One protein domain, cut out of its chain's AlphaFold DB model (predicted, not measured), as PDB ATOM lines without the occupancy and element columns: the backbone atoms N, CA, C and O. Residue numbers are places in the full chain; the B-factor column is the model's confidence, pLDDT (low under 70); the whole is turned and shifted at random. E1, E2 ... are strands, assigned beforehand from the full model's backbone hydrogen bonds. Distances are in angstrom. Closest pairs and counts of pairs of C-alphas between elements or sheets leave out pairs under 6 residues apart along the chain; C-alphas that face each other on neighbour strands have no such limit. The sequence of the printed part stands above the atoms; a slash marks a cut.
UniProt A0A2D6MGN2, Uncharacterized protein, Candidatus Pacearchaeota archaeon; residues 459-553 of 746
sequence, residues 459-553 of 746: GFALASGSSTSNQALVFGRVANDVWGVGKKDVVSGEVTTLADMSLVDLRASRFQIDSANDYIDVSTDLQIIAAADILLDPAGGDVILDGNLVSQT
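This is residues 459 to 553 of the 746 residues of an uncharacterized protein of Candidatus Pacearchaeota archaeon (UniProt A0A2D6MGN2). With little regular structure, two small three-stranded lobes, E1 E2 E3 and E4 E5 E6, are strung along a rod by a long link, and residues 535 to 553 stick out as a tail. The printed part has 95 residues, 35 of them in six strands, E1 to E6 along the chain, with no named helix; the class is all strand. Each sheet is an antiparallel meander, each strand the neighbour of the one before. The whole is extended, radius of gyration of the C-alphas 20.8 A, spanning 62 by 29 by 24 A.

E2, residues 472 to 479, bends by 64 degrees at residue 475. It forms hairpins with E1, residues 459 to 462, where N 460 and O 475 are 3.0 A apart, and with E3, residues 482 to 488, where N 474 and O 486 are 2.8 A apart, both within hydrogen-bond range. E5, residues 515 to 522, forms hairpins with E4, residues 510 to 513, N 513 to O 518 2.8 A, and E6, residues 526 to 529, N 527 to O 521 2.8 A, likewise within range. E3 and E4 are apart.

E1 begins at C-alpha 459 (123.868, 170.787, 240.734); E6 ends at C-alpha 529 (135.408, 156.851, 213.744). E2 is 19.1 A long, E5 16.9 A.

The printed part has no cut. The link E3 to E4 is long, 21 residues. Residues 464 to 468 and 492 to 493 have pLDDT under 70.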
ATOM      1  N   GLY A 459     122.436 170.739 240.979       80.56
ATOM      2  CA  GLY A 459     123.868 170.787 240.734       80.56
ATOM      3  C   GLY A 459     124.657 170.067 241.815       80.56
ATOM      4  O   GLY A 459     124.130 169.741 242.879       80.56
ATOM      5  N   PHE A 460     125.931 169.846 241.523       84.56
ATOM      6  CA  PHE A 460     126.898 169.255 242.436       84.56
ATOM      7  C   PHE A 460     128.124 170.167 242.517       84.56
ATOM      8  O   PHE A 460     128.576 170.723 241.512       84.56
ATOM      9  N   ALA A 461     128.631 170.356 243.733       80.88
ATOM     10  CA  ALA A 461     129.725 171.268 244.019       80.88
ATOM     11  C   ALA A 461     130.888 170.527 244.676       80.88
ATOM     12  O   ALA A 461     130.727 169.860 245.697       80.88
ATOM     13  N   LEU A 462     132.076 170.713 244.115       76.81
ATOM     14  CA  LEU A 462     133.337 170.240 244.663       76.81
ATOM     15  C   LEU A 462     133.959 171.375 245.471       76.81
ATOM     16  O   LEU A 462     134.664 172.237 244.938       76.81
ATOM     17  N   ALA A 463     133.641 171.406 246.764       73.56
ATOM     18  CA  ALA A 463     134.193 172.388 247.685       73.56
ATOM     19  C   ALA A 463     135.710 172.196 247.821       73.56
ATOM     20  O   ALA A 463     136.180 171.119 248.167       73.56
ATOM     21  N   SER A 464     136.488 173.255 247.597       69.38
ATOM     22  CA  SER A 464     137.954 173.207 247.731       69.38
ATOM     23  C   SER A 464     138.448 173.232 249.182       69.38
ATOM     24  O   SER A 464     139.652 173.204 249.418       69.38
ATOM     25  N   GLY A 465     137.535 173.333 250.156       65.88
ATOM     26  CA  GLY A 465     137.853 173.464 251.581       65.88
ATOM     27  C   GLY A 465     138.404 174.839 251.994       65.88
ATOM     28  O   GLY A 465     138.799 175.012 253.144       65.88
ATOM     29  N   SER A 466     138.442 175.823 251.087       62.31
ATOM     30  CA  SER A 466     138.950 177.173 251.366       62.31
ATOM     31  C   SER A 466     137.942 178.034 252.136       62.31
ATOM     32  O   SER A 466     136.751 178.003 251.848       62.31
ATOM     33  N   SER A 467     138.426 178.883 253.050       64.00
ATOM     34  CA  SER A 467     137.614 179.910 253.730       64.00
ATOM     35  C   SER A 467     137.497 181.223 252.936       64.00
ATOM     36  O   SER A 467     137.009 182.224 253.460       64.00
ATOM     37  N   THR A 468     138.021 181.262 251.708       66.00
ATOM     38  CA  THR A 468     137.917 182.402 250.787       66.00
ATOM     39  C   THR A 468     136.782 182.183 249.786       66.00
ATOM     40  O   THR A 468     136.568 181.068 249.316       66.00
ATOM     41  N   SER A 469     136.065 183.254 249.441       74.88
ATOM     42  CA  SER A 469     134.866 183.160 248.597       74.88
ATOM     43  C   SER A 469     135.171 182.658 247.171       74.88
ATOM     44  O   SER A 469     136.199 183.007 246.595       74.88
ATOM     45  N   ASN A 470     134.239 181.884 246.596       72.81
ATOM     46  CA  ASN A 470     134.174 181.431 245.193       72.81
ATOM     47  C   ASN A 470     135.251 180.447 244.704       72.81
ATOM     48  O   ASN A 470     135.673 180.499 243.550       72.81
ATOM     49  N   GLN A 471     135.658 179.503 245.551       80.25
ATOM     50  CA  GLN A 471     136.727 178.554 245.224       80.25
ATOM     51  C   GLN A 471     136.260 177.117 244.939       80.25
ATOM     52  O   GLN A 471     137.113 176.280 244.643       80.25
ATOM     53  N   ALA A 472     134.967 176.793 245.039       86.06
ATOM     54  CA  ALA A 472     134.462 175.468 244.665       86.06
ATOM     55  C   ALA A 472     134.212 175.399 243.155       86.06
ATOM     56  O   ALA A 472     133.710 176.365 242.578       86.06
ATOM     57  N   LEU A 473     134.540 174.268 242.526       87.38
ATOM     58  CA  LEU A 473     134.133 173.984 241.148       87.38
ATOM     59  C   LEU A 473     132.715 173.419 241.182       87.38
ATOM     60  O   LEU A 473     132.440 172.468 241.913       87.38
ATOM     61  N   VAL A 474     131.815 174.013 240.412       88.25
ATOM     62  CA  VAL A 474     130.392 173.695 240.428       88.25
ATOM     63  C   VAL A 474     129.923 173.404 239.015       88.25
ATOM     64  O   VAL A 474     130.162 174.176 238.087       88.25
ATOM     65  N   PHE A 475     129.224 172.283 238.886       89.31
ATOM     66  CA  PHE A 475     128.475 171.918 237.696       89.31
ATOM     67  C   PHE A 475     126.995 171.985 238.038       89.31
ATOM     68  O   PHE A 475     126.528 171.342 238.983       89.31
ATOM     69  N   GLY A 476     126.250 172.784 237.288       89.00
ATOM     70  CA  GLY A 476     124.835 172.961 237.561       89.00
ATOM     71  C   GLY A 476     124.165 173.958 236.636       89.00
ATOM     72  O   GLY A 476     124.770 174.526 235.722       89.00
ATOM     73  N   ARG A 477     122.875 174.157 236.885       89.19
ATOM     74  CA  ARG A 477     122.030 175.028 236.070       89.19
ATOM     75  C   ARG A 477     122.309 176.511 236.346       89.19
ATOM     76  O   ARG A 477     122.199 176.949 237.489       89.19
ATOM     77  N   VAL A 478     122.578 177.291 235.293       87.88
ATOM     78  CA  VAL A 478     122.864 178.747 235.381       87.88
ATOM     79  C   VAL A 478     121.787 179.637 234.757       87.88
ATOM     80  O   VAL A 478     121.616 180.780 235.173       87.88
ATOM     81  N   ALA A 479     121.026 179.105 233.799       86.44
ATOM     82  CA  ALA A 479     119.866 179.730 233.161       86.44
ATOM     83  C   ALA A 479     118.883 178.630 232.700       86.44
ATOM     84  O   ALA A 479     119.099 177.450 232.979       86.44
ATOM     85  N   ASN A 480     117.787 178.984 232.028       88.00
ATOM     86  CA  ASN A 480     116.873 177.978 231.468       88.00
ATOM     87  C   ASN A 480     117.561 177.221 230.318       88.00
ATOM     88  O   ASN A 480     118.223 177.853 229.502       88.00
ATOM     89  N   ASP A 481     117.415 175.893 230.291       84.25
ATOM     90  CA  ASP A 481     117.961 174.967 229.278       84.25
ATOM     91  C   ASP A 481     119.496 174.980 229.096       84.25
ATOM     92  O   ASP A 481     120.020 174.381 228.159       84.25
ATOM     93  N   VAL A 482     120.239 175.616 230.014       86.94
ATOM     94  CA  VAL A 482     121.705 175.722 229.949       86.94
ATOM     95  C   VAL A 482     122.355 175.165 231.213       86.94
ATOM     96  O   VAL A 482     122.155 175.676 232.324       86.94
ATOM     97  N   TRP A 483     123.192 174.147 231.015       88.00
ATOM     98  CA  TRP A 483     124.097 173.600 232.022       88.00
ATOM     99  C   TRP A 483     125.496 174.162 231.823       88.00
ATOM    100  O   TRP A 483     126.006 174.201 230.705       88.00
ATOM    101  N   GLY A 484     126.098 174.621 232.916       89.00
ATOM    102  CA  GLY A 484     127.411 175.248 232.893       89.00
ATOM    103  C   GLY A 484     128.373 174.627 233.892       89.00
ATOM    104  O   GLY A 484     127.970 174.025 234.890       89.00
ATOM    105  N   VAL A 485     129.658 174.851 233.625       91.75
ATOM    106  CA  VAL A 485     130.781 174.537 234.510       91.75
ATOM    107  C   VAL A 485     131.386 175.849 234.987       91.75
ATOM    108  O   VAL A 485     131.767 176.671 234.156       91.75
ATOM    109  N   GLY A 486     131.467 176.081 236.298       90.31
ATOM    110  CA  GLY A 486     131.934 177.359 236.841       90.31
ATOM    111  C   GLY A 486     132.376 177.313 238.304       90.31
ATOM    112  O   GLY A 486     132.473 176.243 238.893       90.31
ATOM    113  N   LYS A 487     132.674 178.470 238.908       89.44
ATOM    114  CA  LYS A 487     133.122 178.585 240.313       89.44
ATOM    115  C   LYS A 487     132.151 179.375 241.200       89.44
ATOM    116  O   LYS A 487     131.666 180.423 240.769       89.44
ATOM    117  N   LYS A 488     131.900 178.894 242.434       86.88
ATOM    118  CA  LYS A 488     131.019 179.523 243.453       86.88
ATOM    119  C   LYS A 488     131.332 179.060 244.895       86.88
ATOM    120  O   LYS A 488     131.945 178.020 245.081       86.88
ATOM    121  N   ASP A 489     130.972 179.838 245.921       85.50
ATOM    122  CA  ASP A 489     131.105 179.462 247.346       85.50
ATOM    123  C   ASP A 489     129.940 178.578 247.840       85.50
ATOM    124  O   ASP A 489     128.787 178.864 247.521       85.50
ATOM    125  N   VAL A 490     130.236 177.525 248.615       79.31
ATOM    126  CA  VAL A 490     129.263 176.506 249.075       79.31
ATOM    127  C   VAL A 490     129.429 176.053 250.540       79.31
ATOM    128  O   VAL A 490     128.865 175.034 250.940       79.31
ATOM    129  N   VAL A 491     130.193 176.782 251.365       73.56
ATOM    130  CA  VAL A 491     130.474 176.392 252.764       73.56
ATOM    131  C   VAL A 491     129.187 176.290 253.610       73.56
ATOM    132  O   VAL A 491     128.293 177.127 253.517       73.56
ATOM    133  N   SER A 492     129.103 175.250 254.450       68.12
ATOM    134  CA  SER A 492     127.973 174.912 255.343       68.12
ATOM    135  C   SER A 492     126.662 174.474 254.673       68.12
ATOM    136  O   SER A 492     125.688 174.235 255.377       68.12
ATOM    137  N   GLY A 493     126.627 174.310 253.345       69.25
ATOM    138  CA  GLY A 493     125.501 173.667 252.649       69.25
ATOM    139  C   GLY A 493     124.225 174.511 252.497       69.25
ATOM    140  O   GLY A 493     123.207 173.986 252.063       69.25
ATOM    141  N   GLU A 494     124.270 175.814 252.793       72.81
ATOM    142  CA  GLU A 494     123.107 176.732 252.779       72.81
ATOM    143  C   GLU A 494     122.806 177.360 251.389       72.81
ATOM    144  O   GLU A 494     122.032 178.313 251.269       72.81
ATOM    145  N   VAL A 495     123.431 176.881 250.303       76.88
ATOM    146  CA  VAL A 495     123.310 177.487 248.958       76.88
ATOM    147  C   VAL A 495     122.031 177.056 248.238       76.88
ATOM    148  O   VAL A 495     121.768 175.870 248.078       76.88
ATOM    149  N   THR A 496     121.271 178.029 247.716       79.12
ATOM    150  CA  THR A 496     119.937 177.799 247.115       79.12
ATOM    151  C   THR A 496     119.806 178.147 245.617       79.12
ATOM    152  O   THR A 496     118.771 177.849 245.021       79.12
ATOM    153  N   THR A 497     120.824 178.746 244.969       84.00
ATOM    154  CA  THR A 497     120.843 179.083 243.518       84.00
ATOM    155  C   THR A 497     122.270 179.156 242.948       84.00
ATOM    156  O   THR A 497     123.201 179.418 243.707       84.00
ATOM    157  N   LEU A 498     122.450 178.964 241.629       87.62
ATOM    158  CA  LEU A 498     123.752 178.968 240.922       87.62
ATOM    159  C   LEU A 498     123.862 179.996 239.769       87.62
ATOM    160  O   LEU A 498     124.887 180.043 239.093       87.62
ATOM    161  N   ALA A 499     122.843 180.836 239.546       87.31
ATOM    162  CA  ALA A 499     122.770 181.763 238.399       87.31
ATOM    163  C   ALA A 499     123.876 182.845 238.347       87.31
ATOM    164  O   ALA A 499     124.083 183.483 237.321       87.31
ATOM    165  N   ASP A 500     124.574 183.063 239.455       86.44
ATOM    166  CA  ASP A 500     125.638 184.046 239.677       86.44
ATOM    167  C   ASP A 500     127.052 183.418 239.725       86.44
ATOM    168  O   ASP A 500     127.995 184.077 240.165       86.44
ATOM    169  N   MET A 501     127.234 182.163 239.285       88.81
ATOM    170  CA  MET A 501     128.563 181.527 239.185       88.81
ATOM    171  C   MET A 501     129.373 181.997 237.957       88.81
ATOM    172  O   MET A 501     128.808 182.421 236.952       88.81
ATOM    173  N   SER A 502     130.709 181.892 238.001       90.81
ATOM    174  CA  SER A 502     131.617 182.302 236.901       90.81
ATOM    175  C   SER A 502     132.118 181.095 236.081       90.81
ATOM    176  O   SER A 502     132.675 180.181 236.682       90.81
ATOM    177  N   LEU A 503     131.921 181.066 234.750       90.56
ATOM    178  CA  LEU A 503     132.153 179.892 233.867       90.56
ATOM    179  C   LEU A 503     133.630 179.630 233.475       90.56
ATOM    180  O   LEU A 503     134.431 180.564 233.467       90.56
ATOM    181  N   VAL A 504     133.975 178.376 233.123       89.06
ATOM    182  CA  VAL A 504     135.339 177.911 232.741       89.06
ATOM    183  C   VAL A 504     135.350 176.826 231.628       89.06
ATOM    184  O   VAL A 504     134.339 176.154 231.436       89.06
ATOM    185  N   ASP A 505     136.488 176.626 230.932       87.25
ATOM    186  CA  ASP A 505     136.685 175.635 229.836       87.25
ATOM    187  C   ASP A 505     136.885 174.172 230.316       87.25
ATOM    188  O   ASP A 505     137.380 173.939 231.424       87.25
ATOM    189  N   LEU A 506     136.588 173.181 229.449       83.94
ATOM    190  CA  LEU A 506     136.742 171.731 229.697       83.94
ATOM    191  C   LEU A 506     137.667 171.056 228.663       83.94
ATOM    192  O   LEU A 506     137.496 171.235 227.461       83.94
ATOM    193  N   ARG A 507     138.622 170.236 229.122       81.56
ATOM    194  CA  ARG A 507     139.526 169.440 228.271       81.56
ATOM    195  C   ARG A 507     139.216 167.949 228.423       81.56
ATOM    196  O   ARG A 507     139.262 167.447 229.543       81.56
ATOM    197  N   ALA A 508     138.968 167.263 227.308       82.69
ATOM    198  CA  ALA A 508     138.776 165.814 227.240       82.69
ATOM    199  C   ALA A 508     139.785 165.204 226.261       82.69
ATOM    200  O   ALA A 508     140.194 165.863 225.310       82.69
ATOM    201  N   SER A 509     140.209 163.971 226.517       83.62
ATOM    202  CA  SER A 509     141.071 163.216 225.603       83.62
ATOM    203  C   SER A 509     140.295 162.740 224.376       83.62
ATOM    204  O   SER A 509     140.719 162.996 223.260       83.62
ATOM    205  N   ARG A 510     139.120 162.144 224.598       87.62
ATOM    206  CA  ARG A 510     138.197 161.657 223.571       87.62
ATOM    207  C   ARG A 510     136.790 162.135 223.879       87.62
ATOM    208  O   ARG A 510     136.378 162.156 225.040       87.62
ATOM    209  N   PHE A 511     136.048 162.461 222.833       92.38
ATOM    210  CA  PHE A 511     134.643 162.802 222.933       92.38
ATOM    211  C   PHE A 511     133.806 161.777 222.171       92.38
ATOM    212  O   PHE A 511     133.886 161.678 220.949       92.38
ATOM    213  N   GLN A 512     133.042 160.986 222.916       87.62
ATOM    214  CA  GLN A 512     132.127 159.988 222.372       87.62
ATOM    215  C   GLN A 512     130.790 160.640 222.050       87.62
ATOM    216  O   GLN A 512     130.304 161.488 222.804       87.62
ATOM    217  N   ILE A 513     130.207 160.246 220.928       86.12
ATOM    218  CA  ILE A 513     128.996 160.842 220.384       86.12
ATOM    219  C   ILE A 513     128.074 159.686 220.035       86.12
ATOM    220  O   ILE A 513     128.372 158.938 219.127       86.12
ATOM    221  N   ASP A 514     126.962 159.548 220.755       86.62
ATOM    222  CA  ASP A 514     126.067 158.378 220.728       86.62
ATOM    223  C   ASP A 514     126.674 157.130 221.381       86.62
ATOM    224  O   ASP A 514     126.208 156.692 222.437       86.62
ATOM    225  N   SER A 515     127.759 156.604 220.815       83.81
ATOM    226  CA  SER A 515     128.357 155.353 221.266       83.81
ATOM    227  C   SER A 515     129.876 155.434 221.410       83.81
ATOM    228  O   SER A 515     130.520 156.438 221.116       83.81
ATOM    229  N   ALA A 516     130.485 154.359 221.900       85.62
ATOM    230  CA  ALA A 516     131.938 154.257 221.978       85.62
ATOM    231  C   ALA A 516     132.605 154.020 220.612       85.62
ATOM    232  O   ALA A 516     133.810 154.241 220.498       85.62
ATOM    233  N   ASN A 517     131.834 153.576 219.613       88.12
ATOM    234  CA  ASN A 517     132.288 153.358 218.236       88.12
ATOM    235  C   ASN A 517     132.181 154.626 217.391       88.12
ATOM    236  O   ASN A 517     132.733 154.689 216.299       88.12
ATOM    237  N   ASP A 518     131.497 155.625 217.935       94.75
ATOM    238  CA  ASP A 518     131.229 156.893 217.295       94.75
ATOM    239  C   ASP A 518     131.926 157.974 218.123       94.75
ATOM    240  O   ASP A 518     131.477 158.374 219.201       94.75
ATOM    241  N   TYR A 519     133.110 158.396 217.690       93.19
ATOM    242  CA  TYR A 519     133.916 159.304 218.499       93.19
ATOM    243  C   TYR A 519     134.855 160.185 217.697       93.19
ATOM    244  O   TYR A 519     135.214 159.917 216.550       93.19
ATOM    245  N   ILE A 520     135.286 161.233 218.394       93.88
ATOM    246  CA  ILE A 520     136.362 162.115 217.986       93.88
ATOM    247  C   ILE A 520     137.475 161.996 219.017       93.88
ATOM    248  O   ILE A 520     137.254 162.170 220.221       93.88
ATOM    249  N   ASP A 521     138.672 161.691 218.545       92.75
ATOM    250  CA  ASP A 521     139.854 161.531 219.384       92.75
ATOM    251  C   ASP A 521     141.085 162.070 218.678       92.75
ATOM    252  O   ASP A 521     141.135 162.132 217.454       92.75
ATOM    253  N   VAL A 522     142.094 162.431 219.454       88.31
ATOM    254  CA  VAL A 522     143.424 162.742 218.949       88.31
ATOM    255  C   VAL A 522     144.396 161.783 219.623       88.31
ATOM    256  O   VAL A 522     144.958 162.093 220.674       88.31
ATOM    257  N   SER A 523     144.558 160.593 219.039       76.44
ATOM    258  CA  SER A 523     145.450 159.558 219.585       76.44
ATOM    259  C   SER A 523     146.904 159.794 219.158       76.44
ATOM    260  O   SER A 523     147.812 159.805 219.990       76.44
ATOM    261  N   THR A 524     147.095 160.108 217.880       86.38
ATOM    262  CA  THR A 524     148.297 160.722 217.290       86.38
ATOM    263  C   THR A 524     147.870 161.779 216.285       86.38
ATOM    264  O   THR A 524     148.277 162.934 216.399       86.38
ATOM    265  N   ASP A 525     146.960 161.388 215.395       85.75
ATOM    266  CA  ASP A 525     146.214 162.263 214.501       85.75
ATOM    267  C   ASP A 525     144.756 162.357 214.953       85.75
ATOM    268  O   ASP A 525     144.292 161.578 215.792       85.75
ATOM    269  N   LEU A 526     144.027 163.328 214.403       91.06
ATOM    270  CA  LEU A 526     142.591 163.418 214.619       91.06
ATOM    271  C   LEU A 526     141.907 162.219 213.959       91.06
ATOM    272  O   LEU A 526     141.969 162.040 212.746       91.06
ATOM    273  N   GLN A 527     141.217 161.438 214.770       90.75
ATOM    274  CA  GLN A 527     140.423 160.303 214.349       90.75
ATOM    275  C   GLN A 527     138.948 160.668 214.446       90.75
ATOM    276  O   GLN A 527     138.480 161.163 215.475       90.75
ATOM    277  N   ILE A 528     138.230 160.397 213.363       93.31
ATOM    278  CA  ILE A 528     136.774 160.358 213.328       93.31
ATOM    279  C   ILE A 528     136.444 158.923 212.991       93.31
ATOM    280  O   ILE A 528     136.872 158.425 211.954       93.31
ATOM    281  N   ILE A 529     135.747 158.258 213.891       90.88
ATOM    282  CA  ILE A 529     135.408 156.851 213.744       90.88
ATOM    283  C   ILE A 529     133.902 156.750 213.913       90.88
ATOM    284  O   ILE A 529     133.353 157.371 214.824       90.88
ATOM    285  N   ALA A 530     133.267 156.019 213.001       93.25
ATOM    286  CA  ALA A 530     131.855 155.684 213.052       93.25
ATOM    287  C   ALA A 530     131.698 154.166 212.989       93.25
ATOM    288  O   ALA A 530     132.514 153.470 212.385       93.25
ATOM    289  N   ALA A 531     130.634 153.657 213.601       86.56
ATOM    290  CA  ALA A 531     130.347 152.224 213.613       86.56
ATOM    291  C   ALA A 531     129.947 151.661 212.235       86.56
ATOM    292  O   ALA A 531     130.090 150.466 211.986       86.56
ATOM    293  N   ALA A 532     129.398 152.510 211.372       89.81
ATOM    294  CA  ALA A 532     129.084 152.202 209.983       89.81
ATOM    295  C   ALA A 532     129.978 153.075 209.090       89.81
ATOM    296  O   ALA A 532     131.155 153.271 209.386       89.81
ATOM    297  N   ASP A 533     129.427 153.652 208.031       88.38
ATOM    298  CA  ASP A 533     130.178 154.570 207.189       88.38
ATOM    299  C   ASP A 533     130.238 155.964 207.809       88.38
ATOM    300  O   ASP A 533     129.274 156.473 208.392       88.38
ATOM    301  N   ILE A 534     131.369 156.630 207.611       92.38
ATOM    302  CA  ILE A 534     131.473 158.056 207.890       92.38
ATOM    303  C   ILE A 534     130.896 158.800 206.685       92.38
ATOM    304  O   ILE A 534     131.539 158.919 205.643       92.38
ATOM    305  N   LEU A 535     129.689 159.345 206.837       89.88
ATOM    306  CA  LEU A 535     129.141 160.288 205.867       89.88
ATOM    307  C   LEU A 535     129.730 161.684 206.114       89.88
ATOM    308  O   LEU A 535     129.345 162.373 207.058       89.88
ATOM    309  N   LEU A 536     130.635 162.121 205.239       89.69
ATOM    310  CA  LEU A 536     131.155 163.489 205.228       89.69
ATOM    311  C   LEU A 536     130.363 164.345 204.230       89.69
ATOM    312  O   LEU A 536     130.726 164.435 203.061       89.69
ATOM    313  N   ASP A 537     129.278 164.974 204.696       89.44
ATOM    314  CA  ASP A 537     128.483 165.926 203.905       89.44
ATOM    315  C   ASP A 537     128.730 167.377 204.373       89.44
ATOM    316  O   ASP A 537     128.203 167.794 205.409       89.44
ATOM    317  N   PRO A 538     129.515 168.185 203.638       89.19
ATOM    318  CA  PRO A 538     129.737 169.598 203.955       89.19
ATOM    319  C   PRO A 538     128.542 170.514 203.606       89.19
ATOM    320  O   PRO A 538     128.671 171.736 203.693       89.19
ATOM    321  N   ALA A 539     127.389 169.962 203.199       77.44
ATOM    322  CA  ALA A 539     126.141 170.666 202.887       77.44
ATOM    323  C   ALA A 539     126.276 171.776 201.821       77.44
ATOM    324  O   ALA A 539     125.539 172.767 201.838       77.44
ATOM    325  N   GLY A 540     127.213 171.603 200.878       75.38
ATOM    326  CA  GLY A 540     127.398 172.480 199.712       75.38
ATOM    327  C   GLY A 540     128.839 172.897 199.385       75.38
ATOM    328  O   GLY A 540     129.017 173.677 198.452       75.38
ATOM    329  N   GLY A 541     129.843 172.428 200.134       80.69
ATOM    330  CA  GLY A 541     131.273 172.615 199.834       80.69
ATOM    331  C   GLY A 541     131.979 171.319 199.416       80.69
ATOM    332  O   GLY A 541     131.332 170.287 199.272       80.69
ATOM    333  N   ASP A 542     133.301 171.369 199.267       89.94
ATOM    334  CA  ASP A 542     134.126 170.199 198.938       89.94
ATOM    335  C   ASP A 542     134.800 169.616 200.188       89.94
ATOM    336  O   ASP A 542     135.076 170.329 201.159       89.94
ATOM    337  N   VAL A 543     135.122 168.322 200.143       92.12
ATOM    338  CA  VAL A 543     136.040 167.698 201.105       92.12
ATOM    339  C   VAL A 543     137.469 167.942 200.617       92.12
ATOM    340  O   VAL A 543     137.847 167.482 199.544       92.12
ATOM    341  N   ILE A 544     138.260 168.683 201.395       88.88
ATOM    342  CA  ILE A 544     139.645 169.044 201.058       88.88
ATOM    343  C   ILE A 544     140.602 168.256 201.952       88.88
ATOM    344  O   ILE A 544     140.448 168.248 203.173       88.88
ATOM    345  N   LEU A 545     141.614 167.639 201.340       89.25
ATOM    346  CA  LEU A 545     142.692 166.919 202.014       89.25
ATOM    347  C   LEU A 545     144.012 167.665 201.784       89.25
ATOM    348  O   LEU A 545     144.299 168.083 200.666       89.25
ATOM    349  N   ASP A 546     144.811 167.827 202.837       86.75
ATOM    350  CA  ASP A 546     146.149 168.447 202.756       86.75
ATOM    351  C   ASP A 546     147.239 167.437 202.335       86.75
ATOM    352  O   ASP A 546     148.373 167.800 202.040       86.75
ATOM    353  N   GLY A 547     146.897 166.146 202.287       87.44
ATOM    354  CA  GLY A 547     147.807 165.054 201.951       87.44
ATOM    355  C   GLY A 547     147.126 163.942 201.155       87.44
ATOM    356  O   GLY A 547     146.035 164.119 200.613       87.44
ATOM    357  N   ASN A 548     147.790 162.789 201.082       87.94
ATOM    358  CA  ASN A 548     147.320 161.646 200.302       87.94
ATOM    359  C   ASN A 548     146.066 161.007 200.917       87.94
ATOM    360  O   ASN A 548     145.944 160.911 202.138       87.94
ATOM    361  N   LEU A 549     145.193 160.478 200.058       90.12
ATOM    362  CA  LEU A 549     144.210 159.470 200.444       90.12
ATOM    363  C   LEU A 549     144.852 158.092 200.260       90.12
ATOM    364  O   LEU A 549     145.313 157.772 199.167       90.12
ATOM    365  N   VAL A 550     144.922 157.308 201.331       87.44
ATOM    366  CA  VAL A 550     145.627 156.020 201.356       87.44
ATOM    367  C   VAL A 550     144.637 154.933 201.759       87.44
ATOM    368  O   VAL A 550     143.883 155.118 202.714       87.44
ATOM    369  N   SER A 551     144.626 153.818 201.027       89.75
ATOM    370  CA  SER A 551     143.865 152.629 201.413       89.75
ATOM    371  C   SER A 551     144.523 151.939 202.606       89.75
ATOM    372  O   SER A 551     145.740 151.994 202.784       89.75
ATOM    373  N   GLN A 552     143.719 151.273 203.431       83.62
ATOM    374  CA  GLN A 552     144.244 150.517 204.566       83.62
ATOM    375  C   GLN A 552     144.923 149.204 204.148       83.62
ATOM    376  O   GLN A 552     145.672 148.642 204.946       83.62
ATOM    377  N   THR A 553     144.675 148.707 202.932       87.31
ATOM    378  CA  THR A 553     145.197 147.420 202.442       87.31
ATOM    379  C   THR A 553     145.543 147.487 200.957       87.31
ATOM    380  O   THR A 553     145.058 148.352 200.237       87.31
TER     381      THR A 553